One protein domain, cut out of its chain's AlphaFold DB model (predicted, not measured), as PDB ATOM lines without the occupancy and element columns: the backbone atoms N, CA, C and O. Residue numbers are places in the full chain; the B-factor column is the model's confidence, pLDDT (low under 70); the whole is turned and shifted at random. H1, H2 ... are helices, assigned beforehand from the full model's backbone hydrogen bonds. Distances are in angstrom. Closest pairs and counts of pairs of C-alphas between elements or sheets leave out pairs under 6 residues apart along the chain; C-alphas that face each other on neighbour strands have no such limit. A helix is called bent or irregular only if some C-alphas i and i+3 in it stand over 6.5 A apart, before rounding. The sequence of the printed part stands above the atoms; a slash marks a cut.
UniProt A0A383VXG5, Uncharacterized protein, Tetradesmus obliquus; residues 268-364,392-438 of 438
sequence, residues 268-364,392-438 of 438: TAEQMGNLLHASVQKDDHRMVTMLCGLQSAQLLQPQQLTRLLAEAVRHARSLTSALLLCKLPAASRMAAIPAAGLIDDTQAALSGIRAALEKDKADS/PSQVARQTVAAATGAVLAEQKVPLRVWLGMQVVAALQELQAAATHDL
ATOM      1  N   THR A 268      -1.182 -37.863 -57.886       93.31
ATOM      2  CA  THR A 268      -2.244 -38.664 -58.499       93.31
ATOM      3  C   THR A 268      -3.593 -38.358 -57.840       93.31
ATOM      4  O   THR A 268      -3.660 -37.899 -56.696       93.31
ATOM      5  N   ALA A 269      -4.699 -38.631 -58.539       92.12
ATOM      6  CA  ALA A 269      -6.041 -38.453 -57.975       92.12
ATOM      7  C   ALA A 269      -6.243 -39.284 -56.692       92.12
ATOM      8  O   ALA A 269      -6.918 -38.849 -55.762       92.12
ATOM      9  N   GLU A 270      -5.623 -40.463 -56.614       92.88
ATOM     10  CA  GLU A 270      -5.638 -41.309 -55.421       92.88
ATOM     11  C   GLU A 270      -4.867 -40.683 -54.253       92.88
ATOM     12  O   GLU A 270      -5.419 -40.552 -53.161       92.88
ATOM     13  N   GLN A 271      -3.631 -40.225 -54.484       92.75
ATOM     14  CA  GLN A 271      -2.839 -39.534 -53.463       92.75
ATOM     15  C   GLN A 271      -3.563 -38.283 -52.959       92.75
ATOM     16  O   GLN A 271      -3.669 -38.077 -51.752       92.75
ATOM     17  N   MET A 272      -4.135 -37.487 -53.866       95.56
ATOM     18  CA  MET A 272      -4.946 -36.322 -53.515       95.56
ATOM     19  C   MET A 272      -6.162 -36.702 -52.660       95.56
ATOM     20  O   MET A 272      -6.433 -36.056 -51.646       95.56
ATOM     21  N   GLY A 273      -6.876 -37.768 -53.030       94.44
ATOM     22  CA  GLY A 273      -7.996 -38.291 -52.250       94.44
ATOM     23  C   GLY A 273      -7.581 -38.683 -50.830       94.44
ATOM     24  O   GLY A 273      -8.238 -38.287 -49.868       94.44
ATOM     25  N   ASN A 274      -6.450 -39.378 -50.684       93.25
ATOM     26  CA  ASN A 274      -5.905 -39.784 -49.387       93.25
ATOM     27  C   ASN A 274      -5.474 -38.575 -48.534       93.25
ATOM     28  O   ASN A 274      -5.770 -38.523 -47.338       93.25
ATOM     29  N   LEU A 275      -4.833 -37.571 -49.144       93.69
ATOM     30  CA  LEU A 275      -4.430 -36.327 -48.476       93.69
ATOM     31  C   LEU A 275      -5.637 -35.523 -47.976       93.69
ATOM     32  O   LEU A 275      -5.645 -35.052 -46.833       93.69
ATOM     33  N   LEU A 276      -6.678 -35.388 -48.804       94.69
ATOM     34  CA  LEU A 276      -7.929 -34.735 -48.416       94.69
ATOM     35  C   LEU A 276      -8.635 -35.504 -47.301       94.69
ATOM     36  O   LEU A 276      -9.086 -34.889 -46.338       94.69
ATOM     37  N   HIS A 277      -8.673 -36.835 -47.383       93.19
ATOM     38  CA  HIS A 277      -9.281 -37.683 -46.361       93.19
ATOM     39  C   HIS A 277      -8.602 -37.493 -44.999       93.19
ATOM     40  O   HIS A 277      -9.269 -37.169 -44.016       93.19
ATOM     41  N   ALA A 278      -7.269 -37.579 -44.954       91.44
ATOM     42  CA  ALA A 278      -6.492 -37.344 -43.735       91.44
ATOM     43  C   ALA A 278      -6.674 -35.913 -43.189       91.44
ATOM     44  O   ALA A 278      -6.707 -35.692 -41.974       91.44
ATOM     45  N   SER A 279      -6.815 -34.926 -44.078       92.19
ATOM     46  CA  SER A 279      -7.037 -33.526 -43.699       92.19
ATOM     47  C   SER A 279      -8.407 -33.306 -43.063       92.19
ATOM     48  O   SER A 279      -8.493 -32.626 -42.039       92.19
ATOM     49  N   VAL A 280      -9.445 -33.934 -43.624       92.56
ATOM     50  CA  VAL A 280     -10.823 -33.924 -43.118       92.56
ATOM     51  C   VAL A 280     -10.925 -34.622 -41.760       92.56
ATOM     52  O   VAL A 280     -11.505 -34.060 -40.834       92.56
ATOM     53  N   GLN A 281     -10.318 -35.803 -41.603       91.06
ATOM     54  CA  GLN A 281     -10.344 -36.554 -40.338       91.06
ATOM     55  C   GLN A 281      -9.768 -35.767 -39.161       91.06
ATOM     56  O   GLN A 281     -10.289 -35.812 -38.047       91.06
ATOM     57  N   LYS A 282      -8.693 -35.021 -39.415       88.56
ATOM     58  CA  LYS A 282      -8.030 -34.178 -38.418       88.56
ATOM     59  C   LYS A 282      -8.555 -32.722 -38.422       88.56
ATOM     60  O   LYS A 282      -7.862 -31.843 -37.914       88.56
ATOM     61  N   ASP A 283      -9.705 -32.456 -39.046       90.00
ATOM     62  CA  ASP A 283     -10.420 -31.164 -39.085       90.00
ATOM     63  C   ASP A 283      -9.581 -29.932 -39.512       90.00
ATOM     64  O   ASP A 283      -9.752 -28.816 -39.012       90.00
ATOM     65  N   ASP A 284      -8.649 -30.109 -40.455       90.50
ATOM     66  CA  ASP A 284      -7.796 -29.020 -40.959       90.50
ATOM     67  C   ASP A 284      -8.385 -28.380 -42.210       90.50
ATOM     68  O   ASP A 284      -7.957 -28.623 -43.341       90.50
ATOM     69  N   HIS A 285      -9.384 -27.528 -41.995       89.75
ATOM     70  CA  HIS A 285     -10.066 -26.798 -43.062       89.75
ATOM     71  C   HIS A 285      -9.114 -25.956 -43.931       89.75
ATOM     72  O   HIS A 285      -9.389 -25.756 -45.114       89.75
ATOM     73  N   ARG A 286      -7.992 -25.460 -43.384       90.81
ATOM     74  CA  ARG A 286      -7.001 -24.686 -44.155       90.81
ATOM     75  C   ARG A 286      -6.257 -25.584 -45.133       90.81
ATOM     76  O   ARG A 286      -6.105 -25.207 -46.291       90.81
ATOM     77  N   MET A 287      -5.855 -26.772 -44.686       91.62
ATOM     78  CA  MET A 287      -5.269 -27.777 -45.566       91.62
ATOM     79  C   MET A 287      -6.264 -28.229 -46.635       91.62
ATOM     80  O   MET A 287      -5.916 -28.254 -47.809       91.62
ATOM     81  N   VAL A 288      -7.525 -28.491 -46.267       93.50
ATOM     82  CA  VAL A 288      -8.571 -28.837 -47.248       93.50
ATOM     83  C   VAL A 288      -8.738 -27.722 -48.283       93.50
ATOM     84  O   VAL A 288      -8.784 -28.003 -49.473       93.50
ATOM     85  N   THR A 289      -8.755 -26.455 -47.856       94.50
ATOM     86  CA  THR A 289      -8.859 -25.300 -48.767       94.50
ATOM     87  C   THR A 289      -7.688 -25.263 -49.747       94.50
ATOM     88  O   THR A 289      -7.898 -25.098 -50.946       94.50
ATOM     89  N   MET A 290      -6.465 -25.442 -49.241       93.62
ATOM     90  CA  MET A 290      -5.244 -25.462 -50.047       93.62
ATOM     91  C   MET A 290      -5.268 -26.607 -51.065       93.62
ATOM     92  O   MET A 290      -5.091 -26.362 -52.254       93.62
ATOM     93  N   LEU A 291      -5.553 -27.834 -50.616       94.50
ATOM     94  CA  LEU A 291      -5.594 -29.029 -51.460       94.50
ATOM     95  C   LEU A 291      -6.701 -28.951 -52.519       94.50
ATOM     96  O   LEU A 291      -6.454 -29.274 -53.676       94.50
ATOM     97  N   CYS A 292      -7.893 -28.458 -52.164       94.75
ATOM     98  CA  CYS A 292      -8.982 -28.237 -53.119       94.75
ATOM     99  C   CYS A 292      -8.636 -27.204 -54.206       94.75
ATOM    100  O   CYS A 292      -9.247 -27.226 -55.272       94.75
ATOM    101  N   GLY A 293      -7.675 -26.308 -53.955       93.50
ATOM    102  CA  GLY A 293      -7.178 -25.347 -54.941       93.50
ATOM    103  C   GLY A 293      -6.223 -25.946 -55.981       93.50
ATOM    104  O   GLY A 293      -5.944 -25.298 -56.988       93.50
ATOM    105  N   LEU A 294      -5.723 -27.166 -55.767       94.00
ATOM    106  CA  LEU A 294      -4.758 -27.808 -56.659       94.00
ATOM    107  C   LEU A 294      -5.454 -28.480 -57.852       94.00
ATOM    108  O   LEU A 294      -6.556 -29.019 -57.740       94.00
ATOM    109  N   GLN A 295      -4.781 -28.509 -59.007       91.88
ATOM    110  CA  GLN A 295      -5.319 -29.117 -60.233       91.88
ATOM    111  C   GLN A 295      -5.647 -30.607 -60.051       91.88
ATOM    112  O   GLN A 295      -6.659 -31.092 -60.553       91.88
ATOM    113  N   SER A 296      -4.840 -31.330 -59.275       91.88
ATOM    114  CA  SER A 296      -5.052 -32.743 -58.943       91.88
ATOM    115  C   SER A 296      -6.357 -32.996 -58.174       91.88
ATOM    116  O   SER A 296      -6.963 -34.051 -58.351       91.88
ATOM    117  N   ALA A 297      -6.878 -32.025 -57.412       94.25
ATOM    118  CA  ALA A 297      -8.192 -32.146 -56.771       94.25
ATOM    119  C   ALA A 297      -9.354 -32.093 -57.779       94.25
ATOM    120  O   ALA A 297     -10.420 -32.661 -57.540       94.25
ATOM    121  N   GLN A 298      -9.151 -31.472 -58.944       93.50
ATOM    122  CA  GLN A 298     -10.148 -31.439 -60.023       93.50
ATOM    123  C   GLN A 298     -10.249 -32.790 -60.756       93.50
ATOM    124  O   GLN A 298     -11.273 -33.103 -61.375       93.50
ATOM    125  N   LEU A 299      -9.202 -33.614 -60.651       94.12
ATOM    126  CA  LEU A 299      -9.128 -34.958 -61.225       94.12
ATOM    127  C   LEU A 299      -9.753 -36.032 -60.326       94.12
ATOM    128  O   LEU A 299      -9.774 -37.200 -60.713       94.12
ATOM    129  N   LEU A 300     -10.278 -35.660 -59.153       94.94
ATOM    130  CA  LEU A 300     -10.941 -36.609 -58.265       94.94
ATOM    131  C   LEU A 300     -12.121 -37.283 -58.957       94.94
ATOM    132  O   LEU A 300     -12.954 -36.642 -59.616       94.94
ATOM    133  N   GLN A 301     -12.195 -38.596 -58.762       93.75
ATOM    134  CA  GLN A 301     -13.319 -39.376 -59.238       93.75
ATOM    135  C   GLN A 301     -14.550 -39.100 -58.362       93.75
ATOM    136  O   GLN A 301     -14.417 -38.945 -57.143       93.75
ATOM    137  N   PRO A 302     -15.756 -39.073 -58.946       89.69
ATOM    138  CA  PRO A 302     -17.006 -38.884 -58.213       89.69
ATOM    139  C   PRO A 302     -17.147 -39.796 -56.983       89.69
ATOM    140  O   PRO A 302     -17.520 -39.323 -55.916       89.69
ATOM    141  N   GLN A 303     -16.746 -41.071 -57.077       89.25
ATOM    142  CA  GLN A 303     -16.811 -42.012 -55.951       89.25
ATOM    143  C   GLN A 303     -15.873 -41.624 -54.795       89.25
ATOM    144  O   GLN A 303     -16.226 -41.790 -53.627       89.25
ATOM    145  N   GLN A 304     -14.678 -41.102 -55.099       92.25
ATOM    146  CA  GLN A 304     -13.740 -40.620 -54.077       92.25
ATOM    147  C   GLN A 304     -14.313 -39.390 -53.368       92.25
ATOM    148  O   GLN A 304     -14.239 -39.293 -52.144       92.25
ATOM    149  N   LEU A 305     -14.936 -38.482 -54.125       92.19
ATOM    150  CA  LEU A 305     -15.565 -37.290 -53.570       92.19
ATOM    151  C   LEU A 305     -16.748 -37.631 -52.653       92.19
ATOM    152  O   LEU A 305     -16.837 -37.063 -51.567       92.19
ATOM    153  N   THR A 306     -17.611 -38.584 -53.024       86.62
ATOM    154  CA  THR A 306     -18.722 -39.030 -52.160       86.62
ATOM    155  C   THR A 306     -18.210 -39.543 -50.816       86.62
ATOM    156  O   THR A 306     -18.731 -39.154 -49.772       86.62
ATOM    157  N   ARG A 307     -17.143 -40.357 -50.821       90.25
ATOM    158  CA  ARG A 307     -16.511 -40.865 -49.591       90.25
ATOM    159  C   ARG A 307     -15.940 -39.735 -48.735       90.25
ATOM    160  O   ARG A 307     -16.136 -39.728 -47.524       90.25
ATOM    161  N   LEU A 308     -15.272 -38.761 -49.356       92.44
ATOM    162  CA  LEU A 308     -14.734 -37.586 -48.662       92.44
ATOM    163  C   LEU A 308     -15.836 -36.717 -48.045       92.44
ATOM    164  O   LEU A 308     -15.686 -36.257 -46.915       92.44
ATOM    165  N   LEU A 309     -16.946 -36.514 -48.759       89.62
ATOM    166  CA  LEU A 309     -18.102 -35.773 -48.261       89.62
ATOM    167  C   LEU A 309     -18.770 -36.501 -47.094       89.62
ATOM    168  O   LEU A 309     -19.017 -35.879 -46.062       89.62
ATOM    169  N   ALA A 310     -19.008 -37.809 -47.218       85.56
ATOM    170  CA  ALA A 310     -19.549 -38.626 -46.134       85.56
ATOM    171  C   ALA A 310     -18.662 -38.552 -44.879       85.56
ATOM    172  O   ALA A 310     -19.163 -38.375 -43.769       85.56
ATOM    173  N   GLU A 311     -17.340 -38.595 -45.058       89.94
ATOM    174  CA  GLU A 311     -16.385 -38.470 -43.960       89.94
ATOM    175  C   GLU A 311     -16.397 -37.070 -43.321       89.94
ATOM    176  O   GLU A 311     -16.453 -36.948 -42.095       89.94
ATOM    177  N   ALA A 312     -16.412 -36.002 -44.124       89.62
ATOM    178  CA  ALA A 312     -16.463 -34.621 -43.628       89.62
ATOM    179  C   ALA A 312     -17.738 -34.335 -42.831       89.62
ATOM    180  O   ALA A 312     -17.717 -33.609 -41.838       89.62
ATOM    181  N   VAL A 313     -18.841 -34.943 -43.250       82.81
ATOM    182  CA  VAL A 313     -20.124 -34.902 -42.557       82.81
ATOM    183  C   VAL A 313     -20.080 -35.670 -41.242       82.81
ATOM    184  O   VAL A 313     -20.536 -35.161 -40.217       82.81
ATOM    185  N   ARG A 314     -19.536 -36.894 -41.265       84.75
ATOM    186  CA  ARG A 314     -19.402 -37.750 -40.080       84.75
ATOM    187  C   ARG A 314     -18.612 -37.031 -38.992       84.75
ATOM    188  O   ARG A 314     -18.984 -37.059 -37.818       84.75
ATOM    189  N   HIS A 315     -17.568 -36.314 -39.390       82.94
ATOM    190  CA  HIS A 315     -16.824 -35.406 -38.532       82.94
ATOM    191  C   HIS A 315     -17.491 -34.027 -38.472       82.94
ATOM    192  O   HIS A 315     -16.898 -33.053 -38.911       82.94
ATOM    193  N   ALA A 316     -18.684 -33.924 -37.870       64.94
ATOM    194  CA  ALA A 316     -19.559 -32.733 -37.802       64.94
ATOM    195  C   ALA A 316     -18.897 -31.359 -37.505       64.94
ATOM    196  O   ALA A 316     -19.512 -30.312 -37.705       64.94
ATOM    197  N   ARG A 317     -17.648 -31.335 -37.031       72.50
ATOM    198  CA  ARG A 317     -16.823 -30.128 -36.882       72.50
ATOM    199  C   ARG A 317     -16.301 -29.568 -38.222       72.50
ATOM    200  O   ARG A 317     -16.025 -28.375 -38.295       72.50
ATOM    201  N   SER A 318     -16.314 -30.365 -39.293       76.69
ATOM    202  CA  SER A 318     -15.727 -30.060 -40.602       76.69
ATOM    203  C   SER A 318     -16.735 -29.647 -41.685       76.69
ATOM    204  O   SER A 318     -16.521 -29.875 -42.876       76.69
ATOM    205  N   LEU A 319     -17.838 -28.985 -41.311       80.31
ATOM    206  CA  LEU A 319     -18.833 -28.490 -42.283       80.31
ATOM    207  C   LEU A 319     -18.219 -27.536 -43.323       80.31
ATOM    208  O   LEU A 319     -18.617 -27.545 -44.486       80.31
ATOM    209  N   THR A 320     -17.212 -26.752 -42.932       88.00
ATOM    210  CA  THR A 320     -16.443 -25.906 -43.856       88.00
ATOM    211  C   THR A 320     -15.712 -26.746 -44.905       88.00
ATOM    212  O   THR A 320     -15.729 -26.400 -46.083       88.00
ATOM    213  N   SER A 321     -15.120 -27.873 -44.503       90.81
ATOM    214  CA  SER A 321     -14.455 -28.811 -45.414       90.81
ATOM    215  C   SER A 321     -15.451 -29.446 -46.380       90.81
ATOM    216  O   SER A 321     -15.175 -29.510 -47.574       90.81
ATOM    217  N   ALA A 322     -16.640 -29.831 -45.903       87.75
ATOM    218  CA  ALA A 322     -17.705 -30.345 -46.767       87.75
ATOM    219  C   ALA A 322     -18.117 -29.317 -47.838       87.75
ATOM    220  O   ALA A 322     -18.203 -29.659 -49.014       87.75
ATOM    221  N   LEU A 323     -18.283 -28.040 -47.467       87.56
ATOM    222  CA  LEU A 323     -18.584 -26.976 -48.433       87.56
ATOM    223  C   LEU A 323     -17.472 -26.767 -49.461       87.56
ATOM    224  O   LEU A 323     -17.764 -26.490 -50.622       87.56
ATOM    225  N   LEU A 324     -16.207 -26.871 -49.053       90.69
ATOM    226  CA  LEU A 324     -15.070 -26.761 -49.971       90.69
ATOM    227  C   LEU A 324     -15.044 -27.927 -50.963       90.69
ATOM    228  O   LEU A 324     -14.868 -27.702 -52.157       90.69
ATOM    229  N   LEU A 325     -15.303 -29.146 -50.491       92.44
ATOM    230  CA  LEU A 325     -15.400 -30.339 -51.332       92.44
ATOM    231  C   LEU A 325     -16.557 -30.242 -52.341       92.44
ATOM    232  O   LEU A 325     -16.388 -30.622 -53.498       92.44
ATOM    233  N   CYS A 326     -17.698 -29.659 -51.957       88.81
ATOM    234  CA  CYS A 326     -18.820 -29.415 -52.872       88.81
ATOM    235  C   CYS A 326     -18.494 -28.431 -54.010       88.81
ATOM    236  O   CYS A 326     -19.194 -28.430 -55.019       88.81
ATOM    237  N   LYS A 327     -17.450 -27.598 -53.880       90.00
ATOM    238  CA  LYS A 327     -17.027 -26.661 -54.938       90.00
ATOM    239  C   LYS A 327     -16.165 -27.313 -56.021       90.00
ATOM    240  O   LYS A 327     -15.838 -26.655 -57.007       90.00
ATOM    241  N   LEU A 328     -15.760 -28.572 -55.848       91.19
ATOM    242  CA  LEU A 328     -14.914 -29.260 -56.817       91.19
ATOM    243  C   LEU A 328     -15.709 -29.649 -58.077       91.19
ATOM    244  O   LEU A 328     -16.864 -30.059 -57.960       91.19
ATOM    245  N   PRO A 329     -15.099 -29.641 -59.281       87.81
ATOM    246  CA  PRO A 329     -15.777 -30.049 -60.522       87.81
ATOM    247  C   PRO A 329     -16.335 -31.479 -60.477       87.81
ATOM    248  O   PRO A 329     -17.348 -31.794 -61.103       87.81
ATOM    249  N   ALA A 330     -15.700 -32.360 -59.701       85.50
ATOM    250  CA  ALA A 330     -16.196 -33.709 -59.472       85.50
ATOM    251  C   ALA A 330     -17.599 -33.725 -58.839       85.50
ATOM    252  O   ALA A 330     -18.373 -34.623 -59.159       85.50
ATOM    253  N   ALA A 331     -17.963 -32.712 -58.043       82.94
ATOM    254  CA  ALA A 331     -19.300 -32.571 -57.472       82.94
ATOM    255  C   ALA A 331     -20.337 -32.379 -58.584       82.94
ATOM    256  O   ALA A 331     -21.303 -33.126 -58.656       82.94
ATOM    257  N   SER A 332     -20.090 -31.469 -59.532       80.56
ATOM    258  CA  SER A 332     -20.980 -31.302 -60.689       80.56
ATOM    259  C   SER A 332     -21.075 -32.552 -61.570       80.56
ATOM    260  O   SER A 332     -22.116 -32.789 -62.164       80.56
ATOM    261  N   ARG A 333     -20.029 -33.391 -61.629       81.75
ATOM    262  CA  ARG A 333     -20.075 -34.670 -62.365       81.75
ATOM    263  C   ARG A 333     -20.861 -35.755 -61.631       81.75
ATOM    264  O   ARG A 333     -21.444 -36.609 -62.287       81.75
ATOM    265  N   MET A 334     -20.891 -35.732 -60.296       75.81
ATOM    266  CA  MET A 334     -21.718 -36.654 -59.505       75.81
ATOM    267  C   MET A 334     -23.199 -36.528 -59.861       75.81
ATOM    268  O   MET A 334     -23.908 -37.528 -59.851       75.81
ATOM    269  N   ALA A 335     -23.638 -35.325 -60.234       69.62
ATOM    270  CA  ALA A 335     -24.990 -35.071 -60.708       69.62
ATOM    271  C   ALA A 335     -25.338 -35.761 -62.039       69.62
ATOM    272  O   ALA A 335     -26.497 -35.754 -62.406       69.62
ATOM    273  N   ALA A 336     -24.383 -36.346 -62.765       68.62
ATOM    274  CA  ALA A 336     -24.643 -37.044 -64.026       68.62
ATOM    275  C   ALA A 336     -24.551 -38.579 -63.902       68.62
ATOM    276  O   ALA A 336     -24.707 -39.292 -64.892       68.62
ATOM    277  N   ILE A 337     -24.242 -39.120 -62.712       69.19
ATOM    278  CA  ILE A 337     -24.079 -40.570 -62.518       69.19
ATOM    279  C   ILE A 337     -25.434 -41.202 -62.170       69.19
ATOM    280  O   ILE A 337     -26.074 -40.749 -61.218       69.19
ATOM    281  N   PRO A 338     -25.858 -42.277 -62.867       58.94
ATOM    282  CA  PRO A 338     -27.125 -42.949 -62.600       58.94
ATOM    283  C   PRO A 338     -27.224 -43.436 -61.149       58.94
ATOM    284  O   PRO A 338     -26.305 -44.019 -60.570       58.94
ATOM    285  N   ALA A 339     -28.381 -43.151 -60.563       55.91
ATOM    286  CA  ALA A 339     -28.503 -42.784 -59.161       55.91
ATOM    287  C   ALA A 339     -28.502 -43.952 -58.150       55.91
ATOM    288  O   ALA A 339     -28.405 -43.718 -56.947       55.91
ATOM    289  N   ALA A 340     -28.568 -45.208 -58.598       58.81
ATOM    290  CA  ALA A 340     -28.896 -46.339 -57.722       58.81
ATOM    291  C   ALA A 340     -27.905 -46.570 -56.561       58.81
ATOM    292  O   ALA A 340     -28.339 -46.925 -55.476       58.81
ATOM    293  N   GLY A 341     -26.600 -46.338 -56.755       58.12
ATOM    294  CA  GLY A 341     -25.601 -46.466 -55.676       58.12
ATOM    295  C   GLY A 341     -25.244 -45.147 -54.985       58.12
ATOM    296  O   GLY A 341     -24.828 -45.135 -53.832       58.12
ATOM    297  N   LEU A 342     -25.412 -44.017 -55.680       60.22
ATOM    298  CA  LEU A 342     -25.056 -42.699 -55.153       60.22
ATOM    299  C   LEU A 342     -26.128 -42.163 -54.194       60.22
ATOM    300  O   LEU A 342     -25.801 -41.421 -53.266       60.22
ATOM    301  N   ILE A 343     -27.399 -42.528 -54.407       64.06
ATOM    302  CA  ILE A 343     -28.521 -42.114 -53.555       64.06
ATOM    303  C   ILE A 343     -28.330 -42.628 -52.131       64.06
ATOM    304  O   ILE A 343     -28.442 -41.836 -51.204       64.06
ATOM    305  N   ASP A 344     -27.988 -43.902 -51.939       70.94
ATOM    306  CA  ASP A 344     -27.895 -44.477 -50.593       70.94
ATOM    307  C   ASP A 344     -26.777 -43.825 -49.767       70.94
ATOM    308  O   ASP A 344     -27.008 -43.407 -48.631       70.94
ATOM    309  N   ASP A 345     -25.599 -43.617 -50.363       66.62
ATOM    310  CA  ASP A 345     -24.464 -42.968 -49.697       66.62
ATOM    311  C   ASP A 345     -24.715 -41.473 -49.433       66.62
ATOM    312  O   ASP A 345     -24.413 -40.956 -48.351       66.62
ATOM    313  N   THR A 346     -25.304 -40.752 -50.395       65.38
ATOM    314  CA  THR A 346     -25.639 -39.327 -50.214       65.38
ATOM    315  C   THR A 346     -26.784 -39.131 -49.226       65.38
ATOM    316  O   THR A 346     -26.767 -38.174 -48.453       65.38
ATOM    317  N   GLN A 347     -27.745 -40.051 -49.174       69.31
ATOM    318  CA  GLN A 347     -28.856 -40.034 -48.226       69.31
ATOM    319  C   GLN A 347     -28.403 -40.434 -46.817       69.31
ATOM    320  O   GLN A 347     -28.840 -39.824 -45.833       69.31
ATOM    321  N   ALA A 348     -27.462 -41.373 -46.697       73.06
ATOM    322  CA  ALA A 348     -26.771 -41.669 -45.446       73.06
ATOM    323  C   ALA A 348     -25.981 -40.446 -44.946       73.06
ATOM    324  O   ALA A 348     -26.112 -40.059 -43.784       73.06
ATOM    325  N   ALA A 349     -25.253 -39.752 -45.827       64.62
ATOM    326  CA  ALA A 349     -24.566 -38.512 -45.471       64.62
ATOM    327  C   ALA A 349     -25.558 -37.410 -45.054       64.62
ATOM    328  O   ALA A 349     -25.424 -36.830 -43.980       64.62
ATOM    329  N   LEU A 350     -26.610 -37.149 -45.835       66.12
ATOM    330  CA  LEU A 350     -27.634 -36.144 -45.522       66.12
ATOM    331  C   LEU A 350     -28.359 -36.419 -44.199       66.12
ATOM    332  O   LEU A 350     -28.617 -35.485 -43.434       66.12
ATOM    333  N   SER A 351     -28.685 -37.682 -43.916       74.50
ATOM    334  CA  SER A 351     -29.288 -38.077 -42.639       74.50
ATOM    335  C   SER A 351     -28.310 -37.891 -41.475       74.50
ATOM    336  O   SER A 351     -28.707 -37.353 -40.441       74.50
ATOM    337  N   GLY A 352     -27.023 -38.193 -41.680       70.69
ATOM    338  CA  GLY A 352     -25.940 -37.887 -40.746       70.69
ATOM    339  C   GLY A 352     -25.802 -36.390 -40.453       70.69
ATOM    340  O   GLY A 352     -25.764 -36.005 -39.284       70.69
ATOM    341  N   ILE A 353     -25.814 -35.526 -41.483       62.31
ATOM    342  CA  ILE A 353     -25.802 -34.060 -41.305       62.31
ATOM    343  C   ILE A 353     -27.018 -33.621 -40.498       62.31
ATOM    344  O   ILE A 353     -26.877 -32.836 -39.563       62.31
ATOM    345  N   ARG A 354     -28.220 -34.106 -40.842       69.06
ATOM    346  CA  ARG A 354     -29.448 -33.755 -40.114       69.06
ATOM    347  C   ARG A 354     -29.359 -34.137 -38.648       69.06
ATOM    348  O   ARG A 354     -29.621 -33.284 -37.809       69.06
ATOM    349  N   ALA A 355     -28.939 -35.363 -38.350       74.44
ATOM    350  CA  ALA A 355     -28.782 -35.835 -36.981       74.44
ATOM    351  C   ALA A 355     -27.736 -35.008 -36.212       74.44
ATOM    352  O   ALA A 355     -27.981 -34.607 -35.075       74.44
ATOM    353  N   ALA A 356     -26.599 -34.683 -36.839       66.31
ATOM    354  CA  ALA A 356     -25.572 -33.831 -36.242       66.31
ATOM    355  C   ALA A 356     -26.079 -32.401 -35.985       66.31
ATOM    356  O   ALA A 356     -25.836 -31.845 -34.918       66.31
ATOM    357  N   LEU A 357     -26.831 -31.820 -36.925       64.94
ATOM    358  CA  LEU A 357     -27.454 -30.505 -36.776       64.94
ATOM    359  C   LEU A 357     -28.560 -30.489 -35.720       64.94
ATOM    360  O   LEU A 357     -28.710 -29.494 -35.019       64.94
ATOM    361  N   GLU A 358     -29.353 -31.551 -35.609       76.31
ATOM    362  CA  GLU A 358     -30.376 -31.696 -34.570       76.31
ATOM    363  C   GLU A 358     -29.746 -31.855 -33.188       76.31
ATOM    364  O   GLU A 358     -30.206 -31.216 -32.242       76.31
ATOM    365  N   LYS A 359     -28.647 -32.611 -33.088       75.00
ATOM    366  CA  LYS A 359     -27.846 -32.718 -31.867       75.00
ATOM    367  C   LYS A 359     -27.232 -31.370 -31.475       75.00
ATOM    368  O   LYS A 359     -27.455 -30.916 -30.358       75.00
ATOM    369  N   ASP A 360     -26.565 -30.675 -32.399       64.50
ATOM    370  CA  ASP A 360     -25.989 -29.346 -32.137       64.50
ATOM    371  C   ASP A 360     -27.082 -28.313 -31.813       64.50
ATOM    372  O   ASP A 360     -26.872 -27.441 -30.968       64.50
ATOM    373  N   LYS A 361     -28.273 -28.397 -32.426       68.62
ATOM    374  CA  LYS A 361     -29.439 -27.594 -32.024       68.62
ATOM    375  C   LYS A 361     -29.861 -27.925 -30.597       68.62
ATOM    376  O   LYS A 361     -30.038 -27.000 -29.819       68.62
ATOM    377  N   ALA A 362     -30.002 -29.196 -30.228       72.31
ATOM    378  CA  ALA A 362     -30.376 -29.580 -28.868       72.31
ATOM    379  C   ALA A 362     -29.359 -29.069 -27.831       72.31
ATOM    380  O   ALA A 362     -29.759 -28.475 -26.828       72.31
ATOM    381  N   ASP A 363     -28.062 -29.204 -28.120       69.06
ATOM    382  CA  ASP A 363     -26.969 -28.807 -27.230       69.06
ATOM    383  C   ASP A 363     -26.846 -27.274 -27.123       69.06
ATOM    384  O   ASP A 363     -26.815 -26.730 -26.016       69.06
ATOM    385  N   SER A 364     -26.873 -26.553 -28.253       61.41
ATOM    386  CA  SER A 364     -26.790 -25.079 -28.293       61.41
ATOM    387  C   SER A 364     -28.051 -24.375 -27.779       61.41
ATOM    388  O   SER A 364     -27.956 -23.293 -27.195       61.41
ATOM    389  N   PRO A 392     -39.552 -29.250 -55.021       48.38
ATOM    390  CA  PRO A 392     -38.647 -29.445 -53.884       48.38
ATOM    391  C   PRO A 392     -37.345 -28.630 -53.973       48.38
ATOM    392  O   PRO A 392     -36.864 -28.125 -52.959       48.38
ATOM    393  N   SER A 393     -36.814 -28.419 -55.184       45.81
ATOM    394  CA  SER A 393     -35.631 -27.586 -55.441       45.81
ATOM    395  C   SER A 393     -35.897 -26.087 -55.248       45.81
ATOM    396  O   SER A 393     -35.063 -25.376 -54.687       45.81
ATOM    397  N   GLN A 394     -37.078 -25.596 -55.629       52.44
ATOM    398  CA  GLN A 394     -37.496 -24.216 -55.365       52.44
ATOM    399  C   GLN A 394     -37.750 -23.977 -53.876       52.44
ATOM    400  O   GLN A 394     -37.367 -22.931 -53.355       52.44
ATOM    401  N   VAL A 395     -38.324 -24.959 -53.174       52.12
ATOM    402  CA  VAL A 395     -38.498 -24.903 -51.717       52.12
ATOM    403  C   VAL A 395     -37.140 -24.877 -51.021       52.12
ATOM    404  O   VAL A 395     -36.939 -24.032 -50.155       52.12
ATOM    405  N   ALA A 396     -36.180 -25.718 -51.416       48.03
ATOM    406  CA  ALA A 396     -34.831 -25.700 -50.846       48.03
ATOM    407  C   ALA A 396     -34.140 -24.340 -51.056       48.03
ATOM    408  O   ALA A 396     -33.703 -23.720 -50.085       48.03
ATOM    409  N   ARG A 397     -34.142 -23.810 -52.288       51.09
ATOM    410  CA  ARG A 397     -33.548 -22.499 -52.608       51.09
ATOM    411  C   ARG A 397     -34.219 -21.346 -51.872       51.09
ATOM    412  O   ARG A 397     -33.526 -20.494 -51.327       51.09
ATOM    413  N   GLN A 398     -35.550 -21.321 -51.802       53.03
ATOM    414  CA  GLN A 398     -36.273 -20.272 -51.079       53.03
ATOM    415  C   GLN A 398     -36.100 -20.389 -49.566       53.03
ATOM    416  O   GLN A 398     -35.990 -19.370 -48.892       53.03
ATOM    417  N   THR A 399     -36.007 -21.604 -49.023       50.84
ATOM    418  CA  THR A 399     -35.751 -21.819 -47.591       50.84
ATOM    419  C   THR A 399     -34.336 -21.381 -47.221       50.84
ATOM    420  O   THR A 399     -34.148 -20.746 -46.188       50.84
ATOM    421  N   VAL A 400     -33.344 -21.647 -48.077       48.75
ATOM    422  CA  VAL A 400     -31.961 -21.182 -47.892       48.75
ATOM    423  C   VAL A 400     -31.862 -19.670 -48.071       48.75
ATOM    424  O   VAL A 400     -31.224 -19.019 -47.252       48.75
ATOM    425  N   ALA A 401     -32.519 -19.083 -49.074       50.38
ATOM    426  CA  ALA A 401     -32.534 -17.637 -49.292       50.38
ATOM    427  C   ALA A 401     -33.243 -16.887 -48.152       50.38
ATOM    428  O   ALA A 401     -32.711 -15.901 -47.645       50.38
ATOM    429  N   ALA A 402     -34.390 -17.389 -47.682       49.47
ATOM    430  CA  ALA A 402     -35.114 -16.832 -46.542       49.47
ATOM    431  C   ALA A 402     -34.336 -17.008 -45.230       49.47
ATOM    432  O   ALA A 402     -34.265 -16.075 -44.434       49.47
ATOM    433  N   ALA A 403     -33.694 -18.165 -45.021       45.75
ATOM    434  CA  ALA A 403     -32.806 -18.372 -43.882       45.75
ATOM    435  C   ALA A 403     -31.593 -17.438 -43.950       45.75
ATOM    436  O   ALA A 403     -31.257 -16.827 -42.950       45.75
ATOM    437  N   THR A 404     -30.977 -17.254 -45.119       45.34
ATOM    438  CA  THR A 404     -29.823 -16.357 -45.310       45.34
ATOM    439  C   THR A 404     -30.212 -14.891 -45.095       45.34
ATOM    440  O   THR A 404     -29.485 -14.170 -44.417       45.34
ATOM    441  N   GLY A 405     -31.389 -14.470 -45.569       46.94
ATOM    442  CA  GLY A 405     -31.952 -13.144 -45.296       46.94
ATOM    443  C   GLY A 405     -32.261 -12.915 -43.813       46.94
ATOM    444  O   GLY A 405     -31.909 -11.872 -43.273       46.94
ATOM    445  N   ALA A 406     -32.829 -13.907 -43.120       45.50
ATOM    446  CA  ALA A 406     -33.086 -13.837 -41.678       45.50
ATOM    447  C   ALA A 406     -31.794 -13.887 -40.833       45.50
ATOM    448  O   ALA A 406     -31.694 -13.218 -39.808       45.50
ATOM    449  N   VAL A 407     -30.776 -14.637 -41.273       45.34
ATOM    450  CA  VAL A 407     -29.448 -14.716 -40.633       45.34
ATOM    451  C   VAL A 407     -28.712 -13.380 -40.733       45.34
ATOM    452  O   VAL A 407     -28.143 -12.928 -39.739       45.34
ATOM    453  N   LEU A 408     -28.750 -12.739 -41.907       43.41
ATOM    454  CA  LEU A 408     -28.152 -11.421 -42.140       43.41
ATOM    455  C   LEU A 408     -28.912 -10.299 -41.418       43.41
ATOM    456  O   LEU A 408     -28.289  -9.325 -41.007       43.41
ATOM    457  N   ALA A 409     -30.226 -10.446 -41.229       47.16
ATOM    458  CA  ALA A 409     -31.054  -9.456 -40.542       47.16
ATOM    459  C   ALA A 409     -31.010  -9.555 -39.004       47.16
ATOM    460  O   ALA A 409     -31.167  -8.533 -38.343       47.16
ATOM    461  N   GLU A 410     -30.796 -10.742 -38.411       47.50
ATOM    462  CA  GLU A 410     -30.972 -10.930 -36.956       47.50
ATOM    463  C   GLU A 410     -29.800 -11.576 -36.181       47.50
ATOM    464  O   GLU A 410     -29.950 -11.817 -34.984       47.50
ATOM    465  N   GLN A 411     -28.625 -11.832 -36.778       47.94
ATOM    466  CA  GLN A 411     -27.396 -12.286 -36.070       47.94
ATOM    467  C   GLN A 411     -27.545 -13.505 -35.111       47.94
ATOM    468  O   GLN A 411     -26.742 -13.677 -34.196       47.94
ATOM    469  N   LYS A 412     -28.553 -14.379 -35.264       56.31
ATOM    470  CA  LYS A 412     -28.898 -15.376 -34.214       56.31
ATOM    471  C   LYS A 412     -28.858 -16.848 -34.609       56.31
ATOM    472  O   LYS A 412     -29.158 -17.703 -33.777       56.31
ATOM    473  N   VAL A 413     -28.472 -17.185 -35.837       52.62
ATOM    474  CA  VAL A 413     -28.304 -18.594 -36.223       52.62
ATOM    475  C   VAL A 413     -26.854 -19.009 -35.965       52.62
ATOM    476  O   VAL A 413     -25.952 -18.383 -36.523       52.62
ATOM    477  N   PRO A 414     -26.595 -20.056 -35.157       65.62
ATOM    478  CA  PRO A 414     -25.243 -20.568 -34.970       65.62
ATOM    479  C   PRO A 414     -24.614 -20.903 -36.326       65.62
ATOM    480  O   PRO A 414     -25.229 -21.608 -37.128       65.62
ATOM    481  N   LEU A 415     -23.387 -20.432 -36.576       64.44
ATOM    482  CA  LEU A 415     -22.678 -20.586 -37.855       64.44
ATOM    483  C   LEU A 415     -22.710 -22.033 -38.383       64.44
ATOM    484  O   LEU A 415     -22.893 -22.250 -39.575       64.44
ATOM    485  N   ARG A 416     -22.622 -23.031 -37.494       60.22
ATOM    486  CA  ARG A 416     -22.728 -24.456 -37.848       60.22
ATOM    487  C   ARG A 416     -24.076 -24.843 -38.450       60.22
ATOM    488  O   ARG A 416     -24.111 -25.597 -39.414       60.22
ATOM    489  N   VAL A 417     -25.177 -24.309 -37.920       65.75
ATOM    490  CA  VAL A 417     -26.520 -24.562 -38.457       65.75
ATOM    491  C   VAL A 417     -26.647 -23.958 -39.848       65.75
ATOM    492  O   VAL A 417     -27.162 -24.613 -40.750       65.75
ATOM    493  N   TRP A 418     -26.118 -22.750 -40.043       71.25
ATOM    494  CA  TRP A 418     -26.110 -22.113 -41.355       71.25
ATOM    495  C   TRP A 418     -25.247 -22.884 -42.367       71.25
ATOM    496  O   TRP A 418     -25.739 -23.229 -43.438       71.25
ATOM    497  N   LEU A 419     -24.006 -23.245 -42.016       65.75
ATOM    498  CA  LEU A 419     -23.120 -24.033 -42.884       65.75
ATOM    499  C   LEU A 419     -23.728 -25.400 -43.217       65.75
ATOM    500  O   LEU A 419     -23.708 -25.813 -44.370       65.75
ATOM    501  N   GLY A 420     -24.331 -26.080 -42.241       67.88
ATOM    502  CA  GLY A 420     -25.001 -27.355 -42.478       67.88
ATOM    503  C   GLY A 420     -26.209 -27.226 -43.408       67.88
ATOM    504  O   GLY A 420     -26.403 -28.086 -44.261       67.88
ATOM    505  N   MET A 421     -26.979 -26.134 -43.319       71.12
ATOM    506  CA  MET A 421     -28.044 -25.848 -44.288       71.12
ATOM    507  C   MET A 421     -27.496 -25.620 -45.700       71.12
ATOM    508  O   MET A 421     -28.103 -26.100 -46.651       71.12
ATOM    509  N   GLN A 422     -26.348 -24.948 -45.844       73.06
ATOM    510  CA  GLN A 422     -25.688 -24.768 -47.142       73.06
ATOM    511  C   GLN A 422     -25.195 -26.101 -47.723       73.06
ATOM    512  O   GLN A 422     -25.386 -26.352 -48.908       73.06
ATOM    513  N   VAL A 423     -24.625 -26.989 -46.898       70.00
ATOM    514  CA  VAL A 423     -24.208 -28.331 -47.348       70.00
ATOM    515  C   VAL A 423     -25.422 -29.152 -47.779       70.00
ATOM    516  O   VAL A 423     -25.398 -29.755 -48.845       70.00
ATOM    517  N   VAL A 424     -26.501 -29.155 -46.987       74.12
ATOM    518  CA  VAL A 424     -27.743 -29.861 -47.346       74.12
ATOM    519  C   VAL A 424     -28.313 -29.318 -48.650       74.12
ATOM    520  O   VAL A 424     -28.702 -30.109 -49.500       74.12
ATOM    521  N   ALA A 425     -28.331 -27.998 -48.831       73.88
ATOM    522  CA  ALA A 425     -28.793 -27.380 -50.064       73.88
ATOM    523  C   ALA A 425     -27.937 -27.800 -51.265       73.88
ATOM    524  O   ALA A 425     -28.485 -28.255 -52.262       73.88
ATOM    525  N   ALA A 426     -26.609 -27.732 -51.142       71.62
ATOM    526  CA  ALA A 426     -25.689 -28.152 -52.195       71.62
ATOM    527  C   ALA A 426     -25.866 -29.638 -52.552       71.62
ATOM    528  O   ALA A 426     -25.959 -29.989 -53.723       71.62
ATOM    529  N   LEU A 427     -25.985 -30.516 -51.552       71.56
ATOM    530  CA  LEU A 427     -26.228 -31.946 -51.764       71.56
ATOM    531  C   LEU A 427     -27.604 -32.221 -52.389       71.56
ATOM    532  O   LEU A 427     -27.717 -33.090 -53.246       71.56
ATOM    533  N   GLN A 428     -28.643 -31.476 -52.000       77.12
ATOM    534  CA  GLN A 428     -29.973 -31.578 -52.604       77.12
ATOM    535  C   GLN A 428     -29.987 -31.103 -54.057       77.12
ATOM    536  O   GLN A 428     -30.677 -31.699 -54.880       77.12
ATOM    537  N   GLU A 429     -29.232 -30.056 -54.392       75.00
ATOM    538  CA  GLU A 429     -29.071 -29.613 -55.779       75.00
ATOM    539  C   GLU A 429     -28.342 -30.660 -56.622       75.00
ATOM    540  O   GLU A 429     -28.787 -30.959 -57.730       75.00
ATOM    541  N   LEU A 430     -27.292 -31.280 -56.073       67.75
ATOM    542  CA  LEU A 430     -26.596 -32.395 -56.717       67.75
ATOM    543  C   LEU A 430     -27.517 -33.605 -56.930       67.75
ATOM    544  O   LEU A 430     -27.516 -34.192 -58.010       67.75
ATOM    545  N   GLN A 431     -28.337 -33.948 -55.933       72.94
ATOM    546  CA  GLN A 431     -29.301 -35.045 -56.028       72.94
ATOM    547  C   GLN A 431     -30.400 -34.757 -57.062       72.94
ATOM    548  O   GLN A 431     -30.730 -35.629 -57.860       72.94
ATOM    549  N   ALA A 432     -30.955 -33.541 -57.071       72.50
ATOM    550  CA  ALA A 432     -32.009 -33.152 -58.008       72.50
ATOM    551  C   ALA A 432     -31.521 -33.165 -59.463       72.50
ATOM    552  O   ALA A 432     -32.264 -33.575 -60.355       72.50
ATOM    553  N   ALA A 433     -30.275 -32.744 -59.696       67.56
ATOM    554  CA  ALA A 433     -29.651 -32.821 -61.009       67.56
ATOM    555  C   ALA A 433     -29.470 -34.285 -61.469       67.56
ATOM    556  O   ALA A 433     -29.854 -34.601 -62.588       67.56
ATOM    557  N   ALA A 434     -29.059 -35.198 -60.576       63.47
ATOM    558  CA  ALA A 434     -28.956 -36.635 -60.882       63.47
ATOM    559  C   ALA A 434     -30.281 -37.320 -61.233       63.47
ATOM    560  O   ALA A 434     -30.291 -38.305 -61.965       63.47
ATOM    561  N   THR A 435     -31.406 -36.821 -60.719       68.50
ATOM    562  CA  THR A 435     -32.730 -37.395 -61.005       68.50
ATOM    563  C   THR A 435     -33.393 -36.854 -62.271       68.50
ATOM    564  O   THR A 435     -34.367 -37.447 -62.715       68.50
ATOM    565  N   HIS A 436     -32.920 -35.733 -62.822       61.62
ATOM    566  CA  HIS A 436     -33.533 -35.091 -63.994       61.62
ATOM    567  C   HIS A 436     -33.030 -35.637 -65.342       61.62
ATOM    568  O   HIS A 436     -33.690 -35.399 -66.349       61.62
ATOM    569  N   ASP A 437     -31.908 -36.366 -65.345       46.62
ATOM    570  CA  ASP A 437     -31.325 -37.030 -66.525       46.62
ATOM    571  C   ASP A 437     -31.769 -38.508 -66.680       46.62
ATOM    572  O   ASP A 437     -31.234 -39.239 -67.517       46.62
ATOM    573  N   LEU A 438     -32.744 -38.952 -65.874       46.88
ATOM    574  CA  LEU A 438     -33.499 -40.206 -66.036       46.88
ATOM    575  C   LEU A 438     -34.834 -39.915 -66.724       46.88
ATOM    576  O   LEU A 438     -35.232 -40.736 -67.582       46.88
TER     577      LEU A 438
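AT A GLANCE: This is residues 268 to 364 and 392 to 438 of the 438 residues of an uncharacterized protein of Tetradesmus obliquus (UniProt A0A383VXG5). Two layers of three helices pack face to face: H1, H4 and H7 lie side by side in a row, and H2, H5 and H9 form a second row running the opposite way. H8 folds back along H9 on the outside, touching that helix alone, while the short H3 and H6 sit at the end of the layers where H1 and H4 begin. The printed part has 144 residues with nine named helices, H1 to H9 in chain order, and no named strand; the class is all helix. It is compact, with a radius of gyration of the C-alphas of 15.1 A and spans of 45 by 38 by 23 A.

HOW THE PARTS SIT: H7, residues 342 to 364, touches H4, residues 302 to 314, at a shallow tilt of 19 degrees, the same way; the closest C-alphas, of Ala 349 and Ala 310, are 5.1 A apart. H7 also touches H9, residues 415 to 436, opposite ways at 19 degrees, a shallow tilt, closest at Leu 357 and Val 417, 6.2 A between C-alphas. H4 and H5, residues 316 to 326, form a hairpin, with C-alphas 312 and 322 closest at 5.4 A. H5 touches H9 at a steep tilt of 42 degrees, closest at C-alphas 323 and 423, 5.9 A. H1, residues 269 to 281, touches H4, closest at C-alphas 280 and 312, 5.7 A. H1, H4, H5, H7 and H9 are a bundle, a group of helices packed together. H1 and H2, residues 285 to 292, form a hairpin, closest at C-alphas 276 and 288, 6.0 A. H3, residues 295 to 298, touches residues 269 to 273 of H1 alone, closest at C-alphas 296 and 269, 5.9 A. H6, residues 329 to 334, is about perpendicular to H4, at 85 degrees, and touches its residues 302 to 305 alone, closest at C-alphas 334 and 302, 5.4 A. H8, residues 392 to 410, forms a hairpin with H9, closest at C-alphas 396 and 425, 6.3 A. Every O i to N i+4 pair is within hydrogen-bond range in H1, H2, H4, H6, H7, H8 and H9; H5 has 5 of 7, and H3 is too short for such a pair.

IN THESE COORDINATES: H1 begins at C-alpha 269 (-6.041, -38.453, -57.975). H7 is 32.2 A long and begins at C-alpha 342 (-25.056, -42.699, -55.153). H9, 31.8 A, ends at C-alpha 436 (-33.533, -35.091, -63.994). H8 measures 26.2 A, and H1 and H4 18.3 A each. H5 is irregular, with C-alphas 317 and 320 8.2 A apart.

THE WHOLE: The C-alphas of Thr 268 and Glu 410, the two farthest apart, are 45.4 A apart. Residues 365 to 391 are not printed, and C-alphas 364 and 392 are 28.5 A apart across this cut. Of the links printed whole, none is long. Mean pLDDT of the printed part is 74.7; 58 residues are under 70, among them 392 to 417, and H8 has a mean of 48.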